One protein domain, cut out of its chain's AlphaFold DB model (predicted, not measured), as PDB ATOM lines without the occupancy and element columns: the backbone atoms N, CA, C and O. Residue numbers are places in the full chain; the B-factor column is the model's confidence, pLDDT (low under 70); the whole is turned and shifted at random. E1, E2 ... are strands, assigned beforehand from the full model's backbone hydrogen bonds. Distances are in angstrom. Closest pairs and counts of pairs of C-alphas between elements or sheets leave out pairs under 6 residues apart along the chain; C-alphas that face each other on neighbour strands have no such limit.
ATOM      1  N   VAL A 359      39.734 -40.679  37.897       96.12
ATOM      2  CA  VAL A 359      40.621 -40.857  39.055       96.12
ATOM      3  C   VAL A 359      41.325 -42.218  39.044       96.12
ATOM      4  O   VAL A 359      42.215 -42.455  39.858       96.12
ATOM      5  N   SER A 360      40.939 -43.120  38.133       94.62
ATOM      6  CA  SER A 360      41.534 -44.451  37.967       94.62
ATOM      7  C   SER A 360      41.565 -44.895  36.490       94.62
ATOM      8  O   SER A 360      40.954 -44.246  35.639       94.62
ATOM      9  N   PRO A 361      42.245 -46.005  36.143       94.75
ATOM     10  CA  PRO A 361      42.172 -46.578  34.795       94.75
ATOM     11  C   PRO A 361      40.761 -47.020  34.371       94.75
ATOM     12  O   PRO A 361      40.469 -47.078  33.177       94.75
ATOM     13  N   THR A 362      39.878 -47.314  35.329       96.56
ATOM     14  CA  THR A 362      38.473 -47.634  35.066       96.56
ATOM     15  C   THR A 362      37.677 -46.334  35.001       96.56
ATOM     16  O   THR A 362      37.597 -45.612  35.990       96.56
ATOM     17  N   ILE A 363      37.093 -46.025  33.838       96.56
ATOM     18  CA  ILE A 363      36.311 -44.791  33.635       96.56
ATOM     19  C   ILE A 363      34.919 -44.923  34.256       96.56
ATOM     20  O   ILE A 363      34.469 -44.020  34.951       96.56
ATOM     21  N   VAL A 364      34.246 -46.046  34.009       95.56
ATOM     22  CA  VAL A 364      32.938 -46.369  34.585       95.56
ATOM     23  C   VAL A 364      32.873 -47.842  34.929       95.56
ATOM     24  O   VAL A 364      33.429 -48.671  34.206       95.56
ATOM     25  N   ASP A 365      32.176 -48.154  36.013       95.19
ATOM     26  CA  ASP A 365      31.838 -49.522  36.391       95.19
ATOM     27  C   ASP A 365      30.425 -49.554  36.977       95.19
ATOM     28  O   ASP A 365      30.133 -48.848  37.943       95.19
ATOM     29  N   TYR A 366      29.538 -50.349  36.381       93.50
ATOM     30  CA  TYR A 366      28.152 -50.468  36.823       93.50
ATOM     31  C   TYR A 366      27.826 -51.922  37.146       93.50
ATOM     32  O   TYR A 366      27.742 -52.768  36.257       93.50
ATOM     33  N   ASP A 367      27.527 -52.190  38.415       91.88
ATOM     34  CA  ASP A 367      26.910 -53.446  38.834       91.88
ATOM     35  C   ASP A 367      25.387 -53.257  38.906       91.88
ATOM     36  O   ASP A 367      24.843 -52.716  39.870       91.88
ATOM     37  N   PHE A 368      24.670 -53.715  37.879       90.44
ATOM     38  CA  PHE A 368      23.209 -53.603  37.826       90.44
ATOM     39  C   PHE A 368      22.471 -54.549  38.792       90.44
ATOM     40  O   PHE A 368      21.259 -54.400  38.964       90.44
ATOM     41  N   VAL A 369      23.170 -55.494  39.433       87.94
ATOM     42  CA  VAL A 369      22.623 -56.411  40.446       87.94
ATOM     43  C   VAL A 369      22.744 -55.795  41.840       87.94
ATOM     44  O   VAL A 369      21.758 -55.692  42.578       87.94
ATOM     45  N   LYS A 370      23.960 -55.368  42.205       80.19
ATOM     46  CA  LYS A 370      24.304 -54.898  43.559       80.19
ATOM     47  C   LYS A 370      24.256 -53.384  43.717       80.19
ATOM     48  O   LYS A 370      24.016 -52.912  44.829       80.19
ATOM     49  N   GLY A 371      24.459 -52.626  42.640       65.62
ATOM     50  CA  GLY A 371      24.548 -51.165  42.623       65.62
ATOM     51  C   GLY A 371      23.202 -50.486  42.868       65.62
ATOM     52  O   GLY A 371      22.634 -49.842  41.985       65.62
ATOM     53  N   ARG A 372      22.640 -50.630  44.076       65.25
ATOM     54  CA  ARG A 372      21.364 -50.008  44.445       65.25
ATOM     55  C   ARG A 372      21.568 -48.602  45.028       65.25
ATOM     56  O   ARG A 372      21.926 -48.432  46.186       65.25
ATOM     57  N   ARG A 373      21.182 -47.621  44.200       65.56
ATOM     58  CA  ARG A 373      20.546 -46.322  44.514       65.56
ATOM     59  C   ARG A 373      21.342 -45.323  45.361       65.56
ATOM     60  O   ARG A 373      20.976 -45.020  46.492       65.56
ATOM     61  N   CYS A 374      22.289 -44.645  44.711       60.41
ATOM     62  CA  CYS A 374      22.599 -43.252  45.046       60.41
ATOM     63  C   CYS A 374      21.507 -42.364  44.416       60.41
ATOM     64  O   CYS A 374      21.475 -42.198  43.197       60.41
ATOM     65  N   ASN A 375      20.552 -41.865  45.208       73.62
ATOM     66  CA  ASN A 375      19.479 -40.963  44.744       73.62
ATOM     67  C   ASN A 375      18.682 -41.463  43.514       73.62
ATOM     68  O   ASN A 375      18.358 -40.690  42.616       73.62
ATOM     69  N   GLY A 376      18.376 -42.764  43.446       78.44
ATOM     70  CA  GLY A 376      17.584 -43.345  42.348       78.44
ATOM     71  C   GLY A 376      18.358 -43.649  41.059       78.44
ATOM     72  O   GLY A 376      17.744 -44.078  40.086       78.44
ATOM     73  N   LYS A 377      19.687 -43.483  41.054       89.06
ATOM     74  CA  LYS A 377      20.578 -43.841  39.938       89.06
ATOM     75  C   LYS A 377      21.377 -45.114  40.229       89.06
ATOM     76  O   LYS A 377      21.565 -45.480  41.395       89.06
ATOM     77  N   TYR A 378      21.873 -45.756  39.173       91.25
ATOM     78  CA  TYR A 378      22.884 -46.807  39.274       91.25
ATOM     79  C   TYR A 378      24.225 -46.163  39.586       91.25
ATOM     80  O   TYR A 378      24.703 -45.297  38.851       91.25
ATOM     81  N   LYS A 379      24.788 -46.547  40.730       93.00
ATOM     82  CA  LYS A 379      26.064 -46.016  41.183       93.00
ATOM     83  C   LYS A 379      27.165 -46.478  40.227       93.00
ATOM     84  O   LYS A 379      27.152 -47.609  39.758       93.00
ATOM     85  N   ASP A 380      28.085 -45.565  39.966       94.00
ATOM     86  CA  ASP A 380      29.344 -45.846  39.291       94.00
ATOM     87  C   ASP A 380      30.364 -46.248  40.362       94.00
ATOM     88  O   ASP A 380      30.669 -45.455  41.259       94.00
ATOM     89  N   GLU A 381      30.831 -47.490  40.302       93.81
ATOM     90  CA  GLU A 381      31.750 -48.087  41.274       93.81
ATOM     91  C   GLU A 381      33.222 -47.769  40.971       93.81
ATOM     92  O   GLU A 381      34.088 -48.030  41.803       93.81
ATOM     93  N   SER A 382      33.520 -47.119  39.839       94.19
ATOM     94  CA  SER A 382      34.888 -46.713  39.479       94.19
ATOM     95  C   SER A 382      35.471 -45.606  40.371       94.19
ATOM     96  O   SER A 382      36.676 -45.355  40.353       94.19
ATOM     97  N   GLY A 383      34.615 -44.927  41.143       93.62
ATOM     98  CA  GLY A 383      34.967 -43.758  41.953       93.62
ATOM     99  C   GLY A 383      34.830 -42.417  41.224       93.62
ATOM    100  O   GLY A 383      34.996 -41.374  41.857       93.62
ATOM    101  N   ASN A 384      34.477 -42.416  39.932       95.50
ATOM    102  CA  ASN A 384      34.335 -41.195  39.132       95.50
ATOM    103  C   ASN A 384      32.971 -40.499  39.263       95.50
ATOM    104  O   ASN A 384      32.823 -39.344  38.870       95.50
ATOM    105  N   ASN A 385      31.990 -41.162  39.877       93.94
ATOM    106  CA  ASN A 385      30.629 -40.658  40.088       93.94
ATOM    107  C   ASN A 385      29.835 -40.406  38.798       93.94
ATOM    108  O   ASN A 385      28.875 -39.629  38.796       93.94
ATOM    109  N   TYR A 386      30.157 -41.112  37.715       95.25
ATOM    110  CA  TYR A 386      29.386 -41.075  36.475       95.25
ATOM    111  C   TYR A 386      28.116 -41.931  36.579       95.25
ATOM    112  O   TYR A 386      27.908 -42.848  35.808       95.25
ATOM    113  N   HIS A 387      27.252 -41.682  37.564       94.62
ATOM    114  CA  HIS A 387      26.088 -42.537  37.837       94.62
ATOM    115  C   HIS A 387      25.108 -42.620  36.653       94.62
ATOM    116  O   HIS A 387      24.683 -41.589  36.124       94.62
ATOM    117  N   ALA A 388      24.682 -43.835  36.303       93.56
ATOM    118  CA  ALA A 388      23.779 -44.091  35.186       93.56
ATOM    119  C   ALA A 388      22.297 -44.020  35.586       93.56
ATOM    120  O   ALA A 388      21.897 -44.367  36.702       93.56
ATOM    121  N   VAL A 389      21.456 -43.597  34.648       92.31
ATOM    122  CA  VAL A 389      19.993 -43.611  34.747       92.31
ATOM    123  C   VAL A 389      19.474 -44.698  33.821       92.31
ATOM    124  O   VAL A 389      19.946 -44.811  32.697       92.31
ATOM    125  N   SER A 390      18.493 -45.486  34.253       91.19
ATOM    126  CA  SER A 390      17.851 -46.458  33.368       91.19
ATOM    127  C   SER A 390      16.340 -46.319  33.392       91.19
ATOM    128  O   SER A 390      15.750 -46.087  34.448       91.19
ATOM    129  N   THR A 391      15.731 -46.490  32.222       92.25
ATOM    130  CA  THR A 391      14.281 -46.660  32.049       92.25
ATOM    131  C   THR A 391      13.881 -48.135  31.993       92.25
ATOM    132  O   THR A 391      12.695 -48.456  31.937       92.25
ATOM    133  N   CYS A 392      14.856 -49.046  32.002       90.50
ATOM    134  CA  CYS A 392      14.624 -50.479  31.934       90.50
ATOM    135  C   CYS A 392      14.080 -51.029  33.252       90.50
ATOM    136  O   CYS A 392      14.396 -50.552  34.344       90.50
ATOM    137  N   SER A 393      13.274 -52.084  33.135       89.50
ATOM    138  CA  SER A 393      12.867 -52.863  34.302       89.50
ATOM    139  C   SER A 393      14.077 -53.576  34.907       89.50
ATOM    140  O   SER A 393      15.077 -53.836  34.235       89.50
ATOM    141  N   ASN A 394      14.001 -53.863  36.200       87.12
ATOM    142  CA  ASN A 394      15.068 -54.501  36.952       87.12
ATOM    143  C   ASN A 394      14.599 -55.827  37.559       87.12
ATOM    144  O   ASN A 394      13.434 -56.005  37.908       87.12
ATOM    145  N   SER A 395      15.545 -56.743  37.714       86.25
ATOM    146  CA  SER A 395      15.384 -58.044  38.354       86.25
ATOM    147  C   SER A 395      16.543 -58.288  39.323       86.25
ATOM    148  O   SER A 395      17.488 -57.498  39.386       86.25
ATOM    149  N   ASP A 396      16.507 -59.400  40.052       85.88
ATOM    150  CA  ASP A 396      17.629 -59.810  40.903       85.88
ATOM    151  C   ASP A 396      18.858 -60.276  40.098       85.88
ATOM    152  O   ASP A 396      19.943 -60.401  40.655       85.88
ATOM    153  N   GLU A 397      18.717 -60.483  38.784       87.19
ATOM    154  CA  GLU A 397      19.820 -60.803  37.868       87.19
ATOM    155  C   GLU A 397      20.389 -59.561  37.152       87.19
ATOM    156  O   GLU A 397      21.353 -59.674  36.396       87.19
ATOM    157  N   GLY A 398      19.822 -58.371  37.392       89.19
ATOM    158  CA  GLY A 398      20.231 -57.107  36.773       89.19
ATOM    159  C   GLY A 398      19.096 -56.422  36.008       89.19
ATOM    160  O   GLY A 398      17.916 -56.733  36.196       89.19
ATOM    161  N   ILE A 399      19.441 -55.463  35.144       90.31
ATOM    162  CA  ILE A 399      18.469 -54.783  34.276       90.31
ATOM    163  C   ILE A 399      18.006 -55.682  33.125       90.31
ATOM    164  O   ILE A 399      18.778 -56.457  32.564       90.31
ATOM    165  N   THR A 400      16.744 -55.543  32.735       90.06
ATOM    166  CA  THR A 400      16.151 -56.255  31.602       90.06
ATOM    167  C   THR A 400      15.991 -55.298  30.426       90.06
ATOM    168  O   THR A 400      15.119 -54.428  30.437       90.06
ATOM    169  N   LEU A 401      16.829 -55.469  29.399       87.12
ATOM    170  CA  LEU A 401      16.765 -54.691  28.162       87.12
ATOM    171  C   LEU A 401      15.560 -55.140  27.321       87.12
ATOM    172  O   LEU A 401      15.483 -56.291  26.894       87.12
ATOM    173  N   GLN A 402      14.617 -54.231  27.081       84.94
ATOM    174  CA  GLN A 402      13.439 -54.429  26.234       84.94
ATOM    175  C   GLN A 402      13.369 -53.317  25.180       84.94
ATOM    176  O   GLN A 402      13.918 -52.235  25.407       84.94
ATOM    177  N   PRO A 403      12.691 -53.536  24.037       85.44
ATOM    178  CA  PRO A 403      12.504 -52.486  23.041       85.44
ATOM    179  C   PRO A 403      11.951 -51.197  23.670       85.44
ATOM    180  O   PRO A 403      10.897 -51.215  24.297       85.44
ATOM    181  N   GLY A 404      12.669 -50.085  23.494       85.25
ATOM    182  CA  GLY A 404      12.270 -48.764  23.995       85.25
ATOM    183  C   GLY A 404      12.759 -48.409  25.402       85.25
ATOM    184  O   GLY A 404      12.542 -47.275  25.820       85.25
ATOM    185  N   CYS A 405      13.429 -49.318  26.118       89.69
ATOM    186  CA  CYS A 405      14.150 -48.961  27.340       89.69
ATOM    187  C   CYS A 405      15.641 -48.729  27.061       89.69
ATOM    188  O   CYS A 405      16.193 -49.255  26.093       89.69
ATOM    189  N   GLU A 406      16.293 -47.952  27.921       91.25
ATOM    190  CA  GLU A 406      17.686 -47.546  27.764       91.25
ATOM    191  C   GLU A 406      18.400 -47.386  29.114       91.25
ATOM    192  O   GLU A 406      17.782 -47.279  30.184       91.25
ATOM    193  N   VAL A 407      19.730 -47.384  29.051       90.81
ATOM    194  CA  VAL A 407      20.619 -46.988  30.143       90.81
ATOM    195  C   VAL A 407      21.448 -45.816  29.647       90.81
ATOM    196  O   VAL A 407      22.246 -45.970  28.728       90.81
ATOM    197  N   ASN A 408      21.281 -44.665  30.283       92.12
ATOM    198  CA  ASN A 408      21.992 -43.442  29.958       92.12
ATOM    199  C   ASN A 408      23.075 -43.181  31.000       92.12
ATOM    200  O   ASN A 408      22.802 -43.102  32.201       92.12
ATOM    201  N   THR A 409      24.302 -43.010  30.529       92.38
ATOM    202  CA  THR A 409      25.413 -42.501  31.340       92.38
ATOM    203  C   THR A 409      25.530 -40.987  31.137       92.38
ATOM    204  O   THR A 409      25.037 -40.481  30.130       92.38
ATOM    205  N   PRO A 410      26.174 -40.233  32.042       93.38
ATOM    206  CA  PRO A 410      26.428 -38.805  31.832       93.38
ATOM    207  C   PRO A 410      27.590 -38.530  30.854       93.38
ATOM    208  O   PRO A 410      28.117 -37.421  30.843       93.38
ATOM    209  N   LEU A 411      28.050 -39.538  30.107       93.62
ATOM    210  CA  LEU A 411      29.207 -39.469  29.219       93.62
ATOM    211  C   LEU A 411      28.755 -39.466  27.757       93.62
ATOM    212  O   LEU A 411      27.838 -40.204  27.403       93.62
ATOM    213  N   ASP A 412      29.454 -38.698  26.918       89.06
ATOM    214  CA  ASP A 412      29.133 -38.571  25.490       89.06
ATOM    215  C   ASP A 412      29.892 -39.586  24.629       89.06
ATOM    216  O   ASP A 412      29.315 -40.478  24.014       89.06
ATOM    217  N   SER A 413      31.219 -39.448  24.551       89.94
ATOM    218  CA  SER A 413      32.056 -40.303  23.712       89.94
ATOM    219  C   SER A 413      33.436 -40.515  24.318       89.94
ATOM    220  O   SER A 413      33.952 -39.685  25.067       89.94
ATOM    221  N   LYS A 414      34.037 -41.654  23.968       92.56
ATOM    222  CA  LYS A 414      35.391 -42.037  24.359       92.56
ATOM    223  C   LYS A 414      36.228 -42.287  23.110       92.56
ATOM    224  O   LYS A 414      35.829 -43.044  22.229       92.56
ATOM    225  N   GLY A 415      37.397 -41.650  23.050       92.12
ATOM    226  CA  GLY A 415      38.329 -41.800  21.929       92.12
ATOM    227  C   GLY A 415      39.086 -43.122  21.984       92.12
ATOM    228  O   GLY A 415      38.746 -44.005  22.771       92.12
ATOM    229  N   ARG A 416      40.148 -43.253  21.185       90.56
ATOM    230  CA  ARG A 416      40.905 -44.509  21.008       90.56
ATOM    231  C   ARG A 416      41.480 -45.091  22.316       90.56
ATOM    232  O   ARG A 416      41.518 -44.433  23.360       90.56
ATOM    233  N   ASN A 417      41.936 -46.343  22.230       89.94
ATOM    234  CA  ASN A 417      42.648 -47.082  23.282       89.94
ATOM    235  C   ASN A 417      41.831 -47.253  24.572       89.94
ATOM    236  O   ASN A 417      42.223 -46.792  25.643       89.94
ATOM    237  N   TYR A 418      40.668 -47.893  24.464       93.12
ATOM    238  CA  TYR A 418      39.851 -48.283  25.612       93.12
ATOM    239  C   TYR A 418      39.268 -49.679  25.405       93.12
ATOM    240  O   TYR A 418      39.180 -50.166  24.278       93.12
ATOM    241  N   THR A 419      38.826 -50.282  26.504       94.50
ATOM    242  CA  THR A 419      38.049 -51.519  26.498       94.50
ATOM    243  C   THR A 419      36.672 -51.217  27.069       94.50
ATOM    244  O   THR A 419      36.569 -50.651  28.154       94.50
ATOM    245  N   LEU A 420      35.623 -51.608  26.347       92.88
ATOM    246  CA  LEU A 420      34.262 -51.675  26.869       92.88
ATOM    247  C   LEU A 420      33.893 -53.145  27.042       92.88
ATOM    248  O   LEU A 420      33.888 -53.905  26.074       92.88
ATOM    249  N   SER A 421      33.589 -53.538  28.273       93.00
ATOM    250  CA  SER A 421      33.121 -54.878  28.610       93.00
ATOM    251  C   SER A 421      31.753 -54.795  29.274       93.00
ATOM    252  O   SER A 421      31.472 -53.897  30.062       93.00
ATOM    253  N   PHE A 422      30.884 -55.741  28.936       91.00
ATOM    254  CA  PHE A 422      29.584 -55.902  29.573       91.00
ATOM    255  C   PHE A 422      29.145 -57.365  29.471       91.00
ATOM    256  O   PHE A 422      29.595 -58.107  28.596       91.00
ATOM    257  N   SER A 423      28.279 -57.796  30.384       90.06
ATOM    258  CA  SER A 423      27.676 -59.130  30.370       90.06
ATOM    259  C   SER A 423      26.205 -59.029  29.992       90.06
ATOM    260  O   SER A 423      25.478 -58.205  30.541       90.06
ATOM    261  N   ILE A 424      25.766 -59.880  29.066       87.94
ATOM    262  CA  ILE A 424      24.361 -59.997  28.666       87.94
ATOM    263  C   ILE A 424      23.893 -61.435  28.856       87.94
ATOM    264  O   ILE A 424      24.639 -62.377  28.587       87.94
ATOM    265  N   LYS A 425      22.639 -61.601  29.270       88.38
ATOM    266  CA  LYS A 425      21.935 -62.885  29.280       88.38
ATOM    267  C   LYS A 425      20.812 -62.812  28.238       88.38
ATOM    268  O   LYS A 425      19.763 -62.246  28.541       88.38
ATOM    269  N   PRO A 426      21.017 -63.315  27.006       87.00
ATOM    270  CA  PRO A 426      19.971 -63.309  25.992       87.00
ATOM    271  C   PRO A 426      18.769 -64.130  26.464       87.00
ATOM    272  O   PRO A 426      18.914 -65.282  26.863       87.00
ATOM    273  N   THR A 427      17.576 -63.540  26.416       83.75
ATOM    274  CA  THR A 427      16.311 -64.229  26.724       83.75
ATOM    275  C   THR A 427      15.567 -64.673  25.461       83.75
ATOM    276  O   THR A 427      14.493 -65.260  25.554       83.75
ATOM    277  N   SER A 428      16.112 -64.364  24.279       82.56
ATOM    278  CA  SER A 428      15.606 -64.771  22.965       82.56
ATOM    279  C   SER A 428      16.736 -64.772  21.931       82.56
ATOM    280  O   SER A 428      17.721 -64.056  22.111       82.56
ATOM    281  N   ASP A 429      16.541 -65.480  20.817       85.50
ATOM    282  CA  ASP A 429      17.482 -65.518  19.684       85.50
ATOM    283  C   ASP A 429      17.305 -64.348  18.689       85.50
ATOM    284  O   ASP A 429      17.917 -64.322  17.617       85.50
ATOM    285  N   VAL A 430      16.445 -63.374  19.008       81.19
ATOM    286  CA  VAL A 430      16.187 -62.213  18.145       81.19
ATOM    287  C   VAL A 430      17.429 -61.325  18.079       81.19
ATOM    288  O   VAL A 430      17.979 -60.911  19.098       81.19
ATOM    289  N   LYS A 431      17.858 -60.996  16.856       81.06
ATOM    290  CA  LYS A 431      19.025 -60.141  16.609       81.06
ATOM    291  C   LYS A 431      18.648 -58.661  16.688       81.06
ATOM    292  O   LYS A 431      17.641 -58.246  16.119       81.06
ATOM    293  N   GLY A 432      19.496 -57.858  17.324       74.31
ATOM    294  CA  GLY A 432      19.351 -56.406  17.391       74.31
ATOM    295  C   GLY A 432      20.594 -55.728  17.976       74.31
ATOM    296  O   GLY A 432      21.420 -56.404  18.594       74.31
ATOM    297  N   PRO A 433      20.760 -54.410  17.767       74.50
ATOM    298  CA  PRO A 433      21.872 -53.662  18.341       74.50
ATOM    299  C   PRO A 433      21.699 -53.518  19.860       74.50
ATOM    300  O   PRO A 433      20.615 -53.174  20.329       74.50
ATOM    301  N   ILE A 434      22.775 -53.772  20.609       71.69
ATOM    302  CA  ILE A 434      22.838 -53.601  22.075       71.69
ATOM    303  C   ILE A 434      23.367 -52.206  22.441       71.69
ATOM    304  O   ILE A 434      22.984 -51.645  23.461       71.69
ATOM    305  N   LEU A 435      24.207 -51.636  21.577       71.06
ATOM    306  CA  LEU A 435      24.679 -50.257  21.635       71.06
ATOM    307  C   LEU A 435      24.043 -49.505  20.465       71.06
ATOM    308  O   LEU A 435      23.980 -50.049  19.358       71.06
ATOM    309  N   ARG A 436      23.548 -48.297  20.714       61.09
ATOM    310  CA  ARG A 436      23.010 -47.399  19.692       61.09
ATOM    311  C   ARG A 436      23.702 -46.059  19.761       61.09
ATOM    312  O   ARG A 436      24.019 -45.650  20.898       61.09
TER     313      ARG A 436
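Overview. This is residues 359 to 436 of the 436 residues of the protein "Beta-N-acetylhexosaminidase" of Verticillium dahliae VDG1 (UniProt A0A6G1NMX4). With little regular structure, this is mostly two long winding loops, residues 359 to 392 and residues 401 to 436, joined by one small hairpin, E1 and E2, that lies to one side of the model, and the loop after the hairpin runs far out and folds back near Arg 416. Residues 389 to 390 and 407 to 408 form a short antiparallel pairing that ties the two long loops together. The printed part has 78 residues with no named helix and two named strands, E1 then E2, an antiparallel sheet; the class is all strand, though only 6 residues are in named elements. It is compact, radius of gyration of the C-alphas 13.2 A, spanning 38 by 31 by 18 A.

Arrangement. After residues 359 to 392, find E1, residues 393 to 395, and E2, residues 398 to 400, a hairpin with a tight link, antiparallel at 140 degrees. C-alphas 394 and 399 face each other at 4.3 A; N 395 and O 398, 2.8 A apart, are within hydrogen-bond range.

Along the chain. Find C-alpha 393 at (12.867, -52.863, 34.302); E1 runs 7.0 A. E2 runs 6.6 A to C-alpha 400 at (16.151, -56.255, 31.602).

Size, cuts and confidence. The farthest C-alphas, Val 359 and Asp 429, are 39.0 A apart. The printed part has no cut; pLDDT is under 70 at residues 371 to 374 and 436.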